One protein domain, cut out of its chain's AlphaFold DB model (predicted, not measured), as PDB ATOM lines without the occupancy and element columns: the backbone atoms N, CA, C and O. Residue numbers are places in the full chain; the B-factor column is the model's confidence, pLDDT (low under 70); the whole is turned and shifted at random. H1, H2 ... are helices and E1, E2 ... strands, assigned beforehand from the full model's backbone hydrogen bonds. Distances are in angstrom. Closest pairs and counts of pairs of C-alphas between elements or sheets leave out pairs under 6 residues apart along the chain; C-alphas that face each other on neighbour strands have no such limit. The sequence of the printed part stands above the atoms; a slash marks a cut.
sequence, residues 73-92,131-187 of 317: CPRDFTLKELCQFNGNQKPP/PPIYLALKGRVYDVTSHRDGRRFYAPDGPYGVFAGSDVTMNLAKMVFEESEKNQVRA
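This is residues 73 to 92 and 131 to 187 of the 317 residues of a protein of Neospora caninum (strain Liverpool) (UniProt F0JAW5). With little regular structure, this is a rounded body of loops round a small hairpin, E1 and E2, with E1 near the middle and short helices H1, H2 and H3 spread about it. The 77 printed residues run H1, E1, E2, H2, H3, a mixed class with 23 residues in named elements; the sheet, E1 - E2, is antiparallel. It is compact, radius of gyration of the C-alphas 11.5 A, spanning 29 by 26 by 18 A.

H1, residues 79 to 82, begins at C-alpha (4.335, -57.227, 45.884) and is 5.0 A long. E1, 134 to 137, and E2, 140 to 143, are each 10.3 A. H2, 150 to 154, is 6.2 A; H3, 169 to 174, is 8.8 A and ends at C-alpha (22.010, -50.107, 39.285).

In the hairpin, N 135 and O 142 are 3.1 A apart, within hydrogen-bond range. The closest C-alphas of H1 and E1, Leu 82 and Tyr 134, are 7.3 A apart; those of E1 and H3, Leu 137 and Thr 169, 4.9 A. H2 is apart from H1, E1 and H3. Every O i to N i+4 pair is within range in H2 and H3; H1 is too short for one.

Residues 93 to 130 are not printed, an 8.8 A gap between C-alphas 92 and 131. The link H2 to H3 is long. Residues 73 to 92 and 184 to 187 have pLDDT under 70.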
ATOM      1  N   CYS A  73       4.217 -46.545  54.292       59.34
ATOM      2  CA  CYS A  73       2.765 -46.695  54.278       59.34
ATOM      3  C   CYS A  73       2.301 -47.529  55.486       59.34
ATOM      4  O   CYS A  73       2.889 -48.580  55.741       59.34
ATOM      5  N   PRO A  74       1.208 -47.157  56.180       56.88
ATOM      6  CA  PRO A  74       0.649 -47.943  57.286       56.88
ATOM      7  C   PRO A  74      -0.061 -49.236  56.824       56.88
ATOM      8  O   PRO A  74      -0.821 -49.833  57.580       56.88
ATOM      9  N   ARG A  75       0.148 -49.653  55.569       60.03
ATOM     10  CA  ARG A  75      -0.343 -50.901  54.984       60.03
ATOM     11  C   ARG A  75       0.825 -51.683  54.403       60.03
ATOM     12  O   ARG A  75       1.489 -51.207  53.481       60.03
ATOM     13  N   ASP A  76       0.985 -52.908  54.885       57.19
ATOM     14  CA  ASP A  76       1.862 -53.918  54.302       57.19
ATOM     15  C   ASP A  76       1.241 -54.466  53.007       57.19
ATOM     16  O   ASP A  76       0.658 -55.548  52.976       57.19
ATOM     17  N   PHE A  77       1.322 -53.693  51.921       62.94
ATOM     18  CA  PHE A  77       0.933 -54.174  50.596       62.94
ATOM     19  C   PHE A  77       1.895 -55.271  50.132       62.94
ATOM     20  O   PHE A  77       3.118 -55.101  50.144       62.94
ATOM     21  N   THR A  78       1.353 -56.386  49.657       66.31
ATOM     22  CA  THR A  78       2.153 -57.448  49.050       66.31
ATOM     23  C   THR A  78       2.630 -57.031  47.655       66.31
ATOM     24  O   THR A  78       1.942 -56.318  46.923       66.31
ATOM     25  N   LEU A  79       3.793 -57.533  47.220       63.62
ATOM     26  CA  LEU A  79       4.335 -57.227  45.884       63.62
ATOM     27  C   LEU A  79       3.362 -57.568  44.733       63.62
ATOM     28  O   LEU A  79       3.428 -56.948  43.678       63.62
ATOM     29  N   LYS A  80       2.440 -58.522  44.937       64.12
ATOM     30  CA  LYS A  80       1.401 -58.905  43.960       64.12
ATOM     31  C   LYS A  80       0.281 -57.869  43.819       64.12
ATOM     32  O   LYS A  80      -0.326 -57.779  42.755       64.12
ATOM     33  N   GLU A  81      -0.010 -57.120  44.878       64.88
ATOM     34  CA  GLU A  81      -0.962 -56.007  44.845       64.88
ATOM     35  C   GLU A  81      -0.309 -54.781  44.203       64.88
ATOM     36  O   GLU A  81      -0.950 -54.079  43.427       64.88
ATOM     37  N   LEU A  82       0.993 -54.575  44.437       67.94
ATOM     38  CA  LEU A  82       1.734 -53.447  43.875       67.94
ATOM     39  C   LEU A  82       1.741 -53.427  42.341       67.94
ATOM     40  O   LEU A  82       1.481 -52.382  41.752       67.94
ATOM     41  N   CYS A  83       1.960 -54.586  41.705       60.34
ATOM     42  CA  CYS A  83       1.990 -54.732  40.242       60.34
ATOM     43  C   CYS A  83       0.668 -54.380  39.535       60.34
ATOM     44  O   CYS A  83       0.619 -54.380  38.308       60.34
ATOM     45  N   GLN A  84      -0.411 -54.128  40.280       62.66
ATOM     46  CA  GLN A  84      -1.682 -53.668  39.723       62.66
ATOM     47  C   GLN A  84      -1.689 -52.135  39.566       62.66
ATOM     48  O   GLN A  84      -2.295 -51.616  38.630       62.66
ATOM     49  N   PHE A  85      -0.964 -51.399  40.417       60.69
ATOM     50  CA  PHE A  85      -0.988 -49.934  40.497       60.69
ATOM     51  C   PHE A  85      -0.037 -49.243  39.505       60.69
ATOM     52  O   PHE A  85       0.879 -48.524  39.898       60.69
ATOM     53  N   ASN A  86      -0.292 -49.380  38.203       56.50
ATOM     54  CA  ASN A  86       0.504 -48.762  37.124       56.50
ATOM     55  C   ASN A  86       0.368 -47.219  37.006       56.50
ATOM     56  O   ASN A  86       0.427 -46.686  35.903       56.50
ATOM     57  N   GLY A  87       0.089 -46.487  38.093       57.62
ATOM     58  CA  GLY A  87      -0.073 -45.018  38.117       57.62
ATOM     59  C   GLY A  87      -1.306 -44.453  37.383       57.62
ATOM     60  O   GLY A  87      -1.766 -43.366  37.717       57.62
ATOM     61  N   ASN A  88      -1.888 -45.210  36.449       53.91
ATOM     62  CA  ASN A  88      -3.033 -44.818  35.617       53.91
ATOM     63  C   ASN A  88      -4.398 -45.234  36.203       53.91
ATOM     64  O   ASN A  88      -5.439 -45.000  35.592       53.91
ATOM     65  N   GLN A  89      -4.420 -45.885  37.370       57.34
ATOM     66  CA  GLN A  89      -5.656 -46.354  38.000       57.34
ATOM     67  C   GLN A  89      -6.298 -45.261  38.857       57.34
ATOM     68  O   GLN A  89      -5.660 -44.717  39.759       57.34
ATOM     69  N   LYS A  90      -7.586 -44.983  38.612       44.59
ATOM     70  CA  LYS A  90      -8.418 -44.107  39.454       44.59
ATOM     71  C   LYS A  90      -8.277 -44.532  40.930       44.59
ATOM     72  O   LYS A  90      -8.286 -45.741  41.177       44.59
ATOM     73  N   PRO A  91      -8.140 -43.597  41.896       41.62
ATOM     74  CA  PRO A  91      -7.939 -43.952  43.298       41.62
ATOM     75  C   PRO A  91      -8.988 -44.973  43.759       41.62
ATOM     76  O   PRO A  91     -10.174 -44.779  43.465       41.62
ATOM     77  N   PRO A  92      -8.591 -46.045  44.474       38.94
ATOM     78  CA  PRO A  92      -9.553 -46.972  45.041       38.94
ATOM     79  C   PRO A  92     -10.422 -46.185  46.017       38.94
ATOM     80  O   PRO A  92      -9.928 -45.681  47.026       38.94
ATOM     81  N   PRO A 131      -4.672 -39.923  40.438       78.00
ATOM     82  CA  PRO A 131      -4.371 -41.298  40.840       78.00
ATOM     83  C   PRO A 131      -3.205 -41.389  41.842       78.00
ATOM     84  O   PRO A 131      -2.238 -40.625  41.710       78.00
ATOM     85  N   PRO A 132      -3.269 -42.284  42.848       84.00
ATOM     86  CA  PRO A 132      -2.194 -42.485  43.811       84.00
ATOM     87  C   PRO A 132      -1.024 -43.224  43.154       84.00
ATOM     88  O   PRO A 132      -1.216 -44.060  42.271       84.00
ATOM     89  N   ILE A 133       0.197 -42.910  43.583       87.81
ATOM     90  CA  ILE A 133       1.430 -43.456  43.005       87.81
ATOM     91  C   ILE A 133       2.208 -44.141  44.125       87.81
ATOM     92  O   ILE A 133       2.638 -43.499  45.088       87.81
ATOM     93  N   TYR A 134       2.390 -45.451  43.976       87.69
ATOM     94  CA  TYR A 134       3.113 -46.304  44.914       87.69
ATOM     95  C   TYR A 134       4.376 -46.865  44.263       87.69
ATOM     96  O   TYR A 134       4.386 -47.159  43.066       87.69
ATOM     97  N   LEU A 135       5.425 -47.058  45.061       89.19
ATOM     98  CA  LEU A 135       6.639 -47.775  44.667       89.19
ATOM     99  C   LEU A 135       7.163 -48.629  45.826       89.19
ATOM    100  O   LEU A 135       6.872 -48.341  46.991       89.19
ATOM    101  N   ALA A 136       7.934 -49.675  45.520       88.06
ATOM    102  CA  ALA A 136       8.577 -50.510  46.535       88.06
ATOM    103  C   ALA A 136      10.104 -50.342  46.564       88.06
ATOM    104  O   ALA A 136      10.766 -50.331  45.528       88.06
ATOM    105  N   LEU A 137      10.652 -50.240  47.779       88.69
ATOM    106  CA  LEU A 137      12.085 -50.162  48.080       88.69
ATOM    107  C   LEU A 137      12.423 -51.148  49.198       88.69
ATOM    108  O   LEU A 137      11.871 -51.065  50.295       88.69
ATOM    109  N   LYS A 138      13.355 -52.071  48.943       86.88
ATOM    110  CA  LYS A 138      13.790 -53.129  49.873       86.88
ATOM    111  C   LYS A 138      12.610 -53.877  50.521       86.88
ATOM    112  O   LYS A 138      12.613 -54.128  51.724       86.88
ATOM    113  N   GLY A 139      11.587 -54.194  49.723       81.81
ATOM    114  CA  GLY A 139      10.377 -54.889  50.177       81.81
ATOM    115  C   GLY A 139       9.411 -54.053  51.029       81.81
ATOM    116  O   GLY A 139       8.461 -54.612  51.565       81.81
ATOM    117  N   ARG A 140       9.622 -52.737  51.161       83.69
ATOM    118  CA  ARG A 140       8.686 -51.798  51.804       83.69
ATOM    119  C   ARG A 140       8.015 -50.916  50.765       83.69
ATOM    120  O   ARG A 140       8.655 -50.530  49.791       83.69
ATOM    121  N   VAL A 141       6.755 -50.569  51.000       86.88
ATOM    122  CA  VAL A 141       5.941 -49.774  50.073       86.88
ATOM    123  C   VAL A 141       5.841 -48.327  50.545       86.88
ATOM    124  O   VAL A 141       5.615 -48.057  51.726       86.88
ATOM    125  N   TYR A 142       6.025 -47.407  49.601       85.62
ATOM    126  CA  TYR A 142       6.039 -45.967  49.821       85.62
ATOM    127  C   TYR A 142       5.015 -45.290  48.910       85.62
ATOM    128  O   TYR A 142       4.980 -45.538  47.703       85.62
ATOM    129  N   ASP A 143       4.198 -44.420  49.499       88.25
ATOM    130  CA  ASP A 143       3.285 -43.523  48.798       88.25
ATOM    131  C   ASP A 143       4.026 -42.221  48.491       88.25
ATOM    132  O   ASP A 143       4.273 -41.401  49.381       88.25
ATOM    133  N   VAL A 144       4.384 -42.028  47.224       86.69
ATOM    134  CA  VAL A 144       5.080 -40.817  46.771       86.69
ATOM    135  C   VAL A 144       4.128 -39.668  46.433       86.69
ATOM    136  O   VAL A 144       4.590 -38.552  46.208       86.69
ATOM    137  N   THR A 145       2.808 -39.889  46.460       83.19
ATOM    138  CA  THR A 145       1.811 -38.809  46.353       83.19
ATOM    139  C   THR A 145       1.586 -38.059  47.661       83.19
ATOM    140  O   THR A 145       1.148 -36.912  47.628       83.19
ATOM    141  N   SER A 146       1.983 -38.644  48.796       78.56
ATOM    142  CA  SER A 146       2.040 -37.947  50.090       78.56
ATOM    143  C   SER A 146       3.008 -36.749  50.110       78.56
ATOM    144  O   SER A 146       2.832 -35.818  50.897       78.56
ATOM    145  N   HIS A 147       4.024 -36.741  49.237       79.62
ATOM    146  CA  HIS A 147       5.014 -35.668  49.143       79.62
ATOM    147  C   HIS A 147       4.614 -34.622  48.092       79.62
ATOM    148  O   HIS A 147       4.340 -34.977  46.945       79.62
ATOM    149  N   ARG A 148       4.672 -33.325  48.442       77.06
ATOM    150  CA  ARG A 148       4.227 -32.209  47.573       77.06
ATOM    151  C   ARG A 148       4.815 -32.268  46.160       77.06
ATOM    152  O   ARG A 148       4.074 -32.162  45.189       77.06
ATOM    153  N   ASP A 149       6.123 -32.494  46.048       82.12
ATOM    154  CA  ASP A 149       6.803 -32.606  44.751       82.12
ATOM    155  C   ASP A 149       6.904 -34.038  44.218       82.12
ATOM    156  O   ASP A 149       7.250 -34.226  43.055       82.12
ATOM    157  N   GLY A 150       6.581 -35.064  45.019       81.62
ATOM    158  CA  GLY A 150       6.747 -36.465  44.611       81.62
ATOM    159  C   GLY A 150       5.944 -36.795  43.352       81.62
ATOM    160  O   GLY A 150       6.433 -37.475  42.451       81.62
ATOM    161  N   ARG A 151       4.763 -36.179  43.210       84.94
ATOM    162  CA  ARG A 151       3.952 -36.291  41.997       84.94
ATOM    163  C   ARG A 151       4.642 -35.760  40.735       84.94
ATOM    164  O   ARG A 151       4.420 -36.326  39.678       84.94
ATOM    165  N   ARG A 152       5.486 -34.723  40.811       86.00
ATOM    166  CA  ARG A 152       6.204 -34.183  39.634       86.00
ATOM    167  C   ARG A 152       7.296 -35.126  39.131       86.00
ATOM    168  O   ARG A 152       7.580 -35.151  37.940       86.00
ATOM    169  N   PHE A 153       7.895 -35.900  40.033       88.75
ATOM    170  CA  PHE A 153       8.973 -36.832  39.707       88.75
ATOM    171  C   PHE A 153       8.461 -38.191  39.216       88.75
ATOM    172  O   PHE A 153       9.029 -38.743  38.275       88.75
ATOM    173  N   TYR A 154       7.395 -38.707  39.837       89.50
ATOM    174  CA  TYR A 154       6.850 -40.049  39.587       89.50
ATOM    175  C   TYR A 154       5.525 -40.066  38.800       89.50
ATOM    176  O   TYR A 154       4.921 -41.127  38.653       89.50
ATOM    177  N   ALA A 155       5.048 -38.917  38.304       87.81
ATOM    178  CA  ALA A 155       3.998 -38.869  37.278       87.81
ATOM    179  C   ALA A 155       4.413 -39.676  36.030       87.81
ATOM    180  O   ALA A 155       5.612 -39.822  35.801       87.81
ATOM    181  N   PRO A 156       3.462 -40.143  35.196       84.06
ATOM    182  CA  PRO A 156       3.785 -40.808  33.929       84.06
ATOM    183  C   PRO A 156       4.704 -39.961  33.030       84.06
ATOM    184  O   PRO A 156       5.622 -40.506  32.430       84.06
ATOM    185  N   ASP A 157       4.528 -38.636  33.025       85.88
ATOM    186  CA  ASP A 157       5.363 -37.678  32.278       85.88
ATOM    187  C   ASP A 157       6.655 -37.260  33.021       85.88
ATOM    188  O   ASP A 157       7.414 -36.411  32.553       85.88
ATOM    189  N   GLY A 158       6.887 -37.794  34.224       86.88
ATOM    190  CA  GLY A 158       8.036 -37.468  35.067       86.88
ATOM    191  C   GLY A 158       9.283 -38.292  34.718       86.88
ATOM    192  O   GLY A 158       9.169 -39.414  34.224       86.88
ATOM    193  N   PRO A 159      10.497 -37.810  35.057       88.75
ATOM    194  CA  PRO A 159      11.754 -38.515  34.769       88.75
ATOM    195  C   PRO A 159      11.860 -39.886  35.456       88.75
ATOM    196  O   PRO A 159      12.686 -40.709  35.069       88.75
ATOM    197  N   TYR A 160      11.033 -40.136  36.474       90.19
ATOM    198  CA  TYR A 160      10.942 -41.404  37.191       90.19
ATOM    199  C   TYR A 160       9.548 -42.047  37.070       90.19
ATOM    200  O   TYR A 160       9.208 -42.918  37.868       90.19
ATOM    201  N   GLY A 161       8.739 -41.666  36.071       87.44
ATOM    202  CA  GLY A 161       7.413 -42.253  35.820       87.44
ATOM    203  C   GLY A 161       7.450 -43.766  35.583       87.44
ATOM    204  O   GLY A 161       6.608 -44.502  36.098       87.44
ATOM    205  N   VAL A 162       8.516 -44.252  34.934       88.31
ATOM    206  CA  VAL A 162       8.825 -45.683  34.730       88.31
ATOM    207  C   VAL A 162       8.858 -46.510  36.024       88.31
ATOM    208  O   VAL A 162       8.745 -47.734  35.977       88.31
ATOM    209  N   PHE A 163       8.998 -45.878  37.190       88.75
ATOM    210  CA  PHE A 163       9.092 -46.528  38.498       88.75
ATOM    211  C   PHE A 163       7.753 -46.657  39.242       88.75
ATOM    212  O   PHE A 163       7.697 -47.335  40.271       88.75
ATOM    213  N   ALA A 164       6.666 -46.076  38.724       88.38
ATOM    214  CA  ALA A 164       5.333 -46.251  39.290       88.38
ATOM    215  C   ALA A 164       4.895 -47.735  39.282       88.38
ATOM    216  O   ALA A 164       5.088 -48.458  38.300       88.38
ATOM    217  N   GLY A 165       4.307 -48.199  40.390       85.06
ATOM    218  CA  GLY A 165       3.701 -49.532  40.508       85.06
ATOM    219  C   GLY A 165       4.677 -50.710  40.571       85.06
ATOM    220  O   GLY A 165       4.274 -51.850  40.349       85.06
ATOM    221  N   SER A 166       5.972 -50.475  40.807       85.88
ATOM    222  CA  SER A 166       7.011 -51.512  40.684       85.88
ATOM    223  C   SER A 166       7.995 -51.547  41.859       85.88
ATOM    224  O   SER A 166       8.121 -50.589  42.626       85.88
ATOM    225  N   ASP A 167       8.704 -52.672  42.005       88.81
ATOM    226  CA  ASP A 167       9.840 -52.789  42.924       88.81
ATOM    227  C   ASP A 167      11.093 -52.223  42.263       88.81
ATOM    228  O   ASP A 167      11.696 -52.834  41.380       88.81
ATOM    229  N   VAL A 168      11.494 -51.042  42.713       91.06
ATOM    230  CA  VAL A 168      12.549 -50.244  42.082       91.06
ATOM    231  C   VAL A 168      13.887 -50.410  42.804       91.06
ATOM    232  O   VAL A 168      14.864 -49.741  42.475       91.06
ATOM    233  N   THR A 169      13.962 -51.352  43.755       88.75
ATOM    234  CA  THR A 169      15.162 -51.655  44.549       88.75
ATOM    235  C   THR A 169      16.378 -51.950  43.673       88.75
ATOM    236  O   THR A 169      17.452 -51.406  43.924       88.75
ATOM    237  N   MET A 170      16.225 -52.787  42.639       87.12
ATOM    238  CA  MET A 170      17.332 -53.109  41.730       87.12
ATOM    239  C   MET A 170      17.635 -51.955  40.766       87.12
ATOM    240  O   MET A 170      18.806 -51.657  40.547       87.12
ATOM    241  N   ASN A 171      16.612 -51.293  40.218       90.69
ATOM    242  CA  ASN A 171      16.785 -50.182  39.278       90.69
ATOM    243  C   ASN A 171      17.556 -49.016  39.900       90.69
ATOM    244  O   ASN A 171      18.523 -48.545  39.308       90.69
ATOM    245  N   LEU A 172      17.210 -48.616  41.124       88.94
ATOM    246  CA  LEU A 172      17.930 -47.563  41.845       88.94
ATOM    247  C   LEU A 172      19.325 -48.007  42.302       88.94
ATOM    248  O   LEU A 172      20.242 -47.194  42.315       88.94
ATOM    249  N   ALA A 173      19.519 -49.287  42.639       89.31
ATOM    250  CA  ALA A 173      20.846 -49.812  42.973       89.31
ATOM    251  C   ALA A 173      21.793 -49.873  41.758       89.31
ATOM    252  O   ALA A 173      23.004 -49.760  41.930       89.31
ATOM    253  N   LYS A 174      21.252 -50.055  40.546       88.75
ATOM    254  CA  LYS A 174      22.010 -50.107  39.285       88.75
ATOM    255  C   LYS A 174      22.020 -48.789  38.498       88.75
ATOM    256  O   LYS A 174      22.704 -48.723  37.486       88.75
ATOM    257  N   MET A 175      21.281 -47.766  38.941       87.88
ATOM    258  CA  MET A 175      21.036 -46.514  38.202       87.88
ATOM    259  C   MET A 175      20.437 -46.731  36.798       87.88
ATOM    260  O   MET A 175      20.811 -46.066  35.836       87.88
ATOM    261  N   VAL A 176      19.495 -47.673  36.684       86.50
ATOM    262  CA  VAL A 176      18.847 -48.054  35.419       86.50
ATOM    263  C   VAL A 176      17.447 -47.455  35.337       86.50
ATOM    264  O   VAL A 176      16.556 -47.839  36.101       86.50
ATOM    265  N   PHE A 177      17.261 -46.544  34.380       87.31
ATOM    266  CA  PHE A 177      16.016 -45.802  34.141       87.31
ATOM    267  C   PHE A 177      15.268 -46.249  32.875       87.31
ATOM    268  O   PHE A 177      14.181 -45.747  32.604       87.31
ATOM    269  N   GLU A 178      15.819 -47.188  32.103       85.62
ATOM    270  CA  GLU A 178      15.147 -47.726  30.920       85.62
ATOM    271  C   GLU A 178      14.048 -48.730  31.291       85.62
ATOM    272  O   GLU A 178      14.199 -49.545  32.206       85.62
ATOM    273  N   GLU A 179      12.938 -48.705  30.549       81.62
ATOM    274  CA  GLU A 179      11.810 -49.617  30.778       81.62
ATOM    275  C   GLU A 179      12.092 -51.057  30.300       81.62
ATOM    276  O   GLU A 179      11.566 -52.015  30.865       81.62
ATOM    277  N   SER A 180      12.998 -51.215  29.330       81.38
ATOM    278  CA  SER A 180      13.567 -52.489  28.853       81.38
ATOM    279  C   SER A 180      14.190 -53.321  29.985       81.38
ATOM    280  O   SER A 180      13.976 -54.531  30.073       81.38
ATOM    281  N   GLU A 181      14.933 -52.659  30.871       76.75
ATOM    282  CA  GLU A 181      15.659 -53.248  32.001       76.75
ATOM    283  C   GLU A 181      14.959 -53.021  33.355       76.75
ATOM    284  O   GLU A 181      15.528 -53.257  34.429       76.75
ATOM    285  N   LYS A 182      13.697 -52.579  33.332       78.69
ATOM    286  CA  LYS A 182      12.860 -52.458  34.527       78.69
ATOM    287  C   LYS A 182      12.798 -53.795  35.259       78.69
ATOM    288  O   LYS A 182      12.555 -54.844  34.658       78.69
ATOM    289  N   ASN A 183      12.966 -53.755  36.580       76.19
ATOM    290  CA  ASN A 183      12.747 -54.890  37.466       76.19
ATOM    291  C   ASN A 183      11.259 -55.261  37.476       76.19
ATOM    292  O   ASN A 183      10.510 -54.941  38.398       76.19
ATOM    293  N   GLN A 184      10.828 -55.956  36.425       64.94
ATOM    294  CA  GLN A 184       9.585 -56.694  36.439       64.94
ATOM    295  C   GLN A 184       9.691 -57.668  37.605       64.94
ATOM    296  O   GLN A 184      10.516 -58.587  37.582       64.94
ATOM    297  N   VAL A 185       8.841 -57.478  38.616       58.91
ATOM    298  CA  VAL A 185       8.573 -58.503  39.623       58.91
ATOM    299  C   VAL A 185       7.959 -59.664  38.855       58.91
ATOM    300  O   VAL A 185       6.742 -59.738  38.692       58.91
ATOM    301  N   ARG A 186       8.817 -60.541  38.312       46.94
ATOM    302  CA  ARG A 186       8.419 -61.765  37.619       46.94
ATOM    303  C   ARG A 186       7.466 -62.456  38.565       46.94
ATOM    304  O   ARG A 186       7.910 -62.886  39.630       46.94
ATOM    305  N   ALA A 187       6.179 -62.472  38.206       43.69
ATOM    306  CA  ALA A 187       5.114 -62.879  39.108       43.69
ATOM    307  C   ALA A 187       5.538 -64.188  39.761       43.69
ATOM    308  O   ALA A 187       5.780 -65.178  39.068       43.69
TER     309      ALA A 187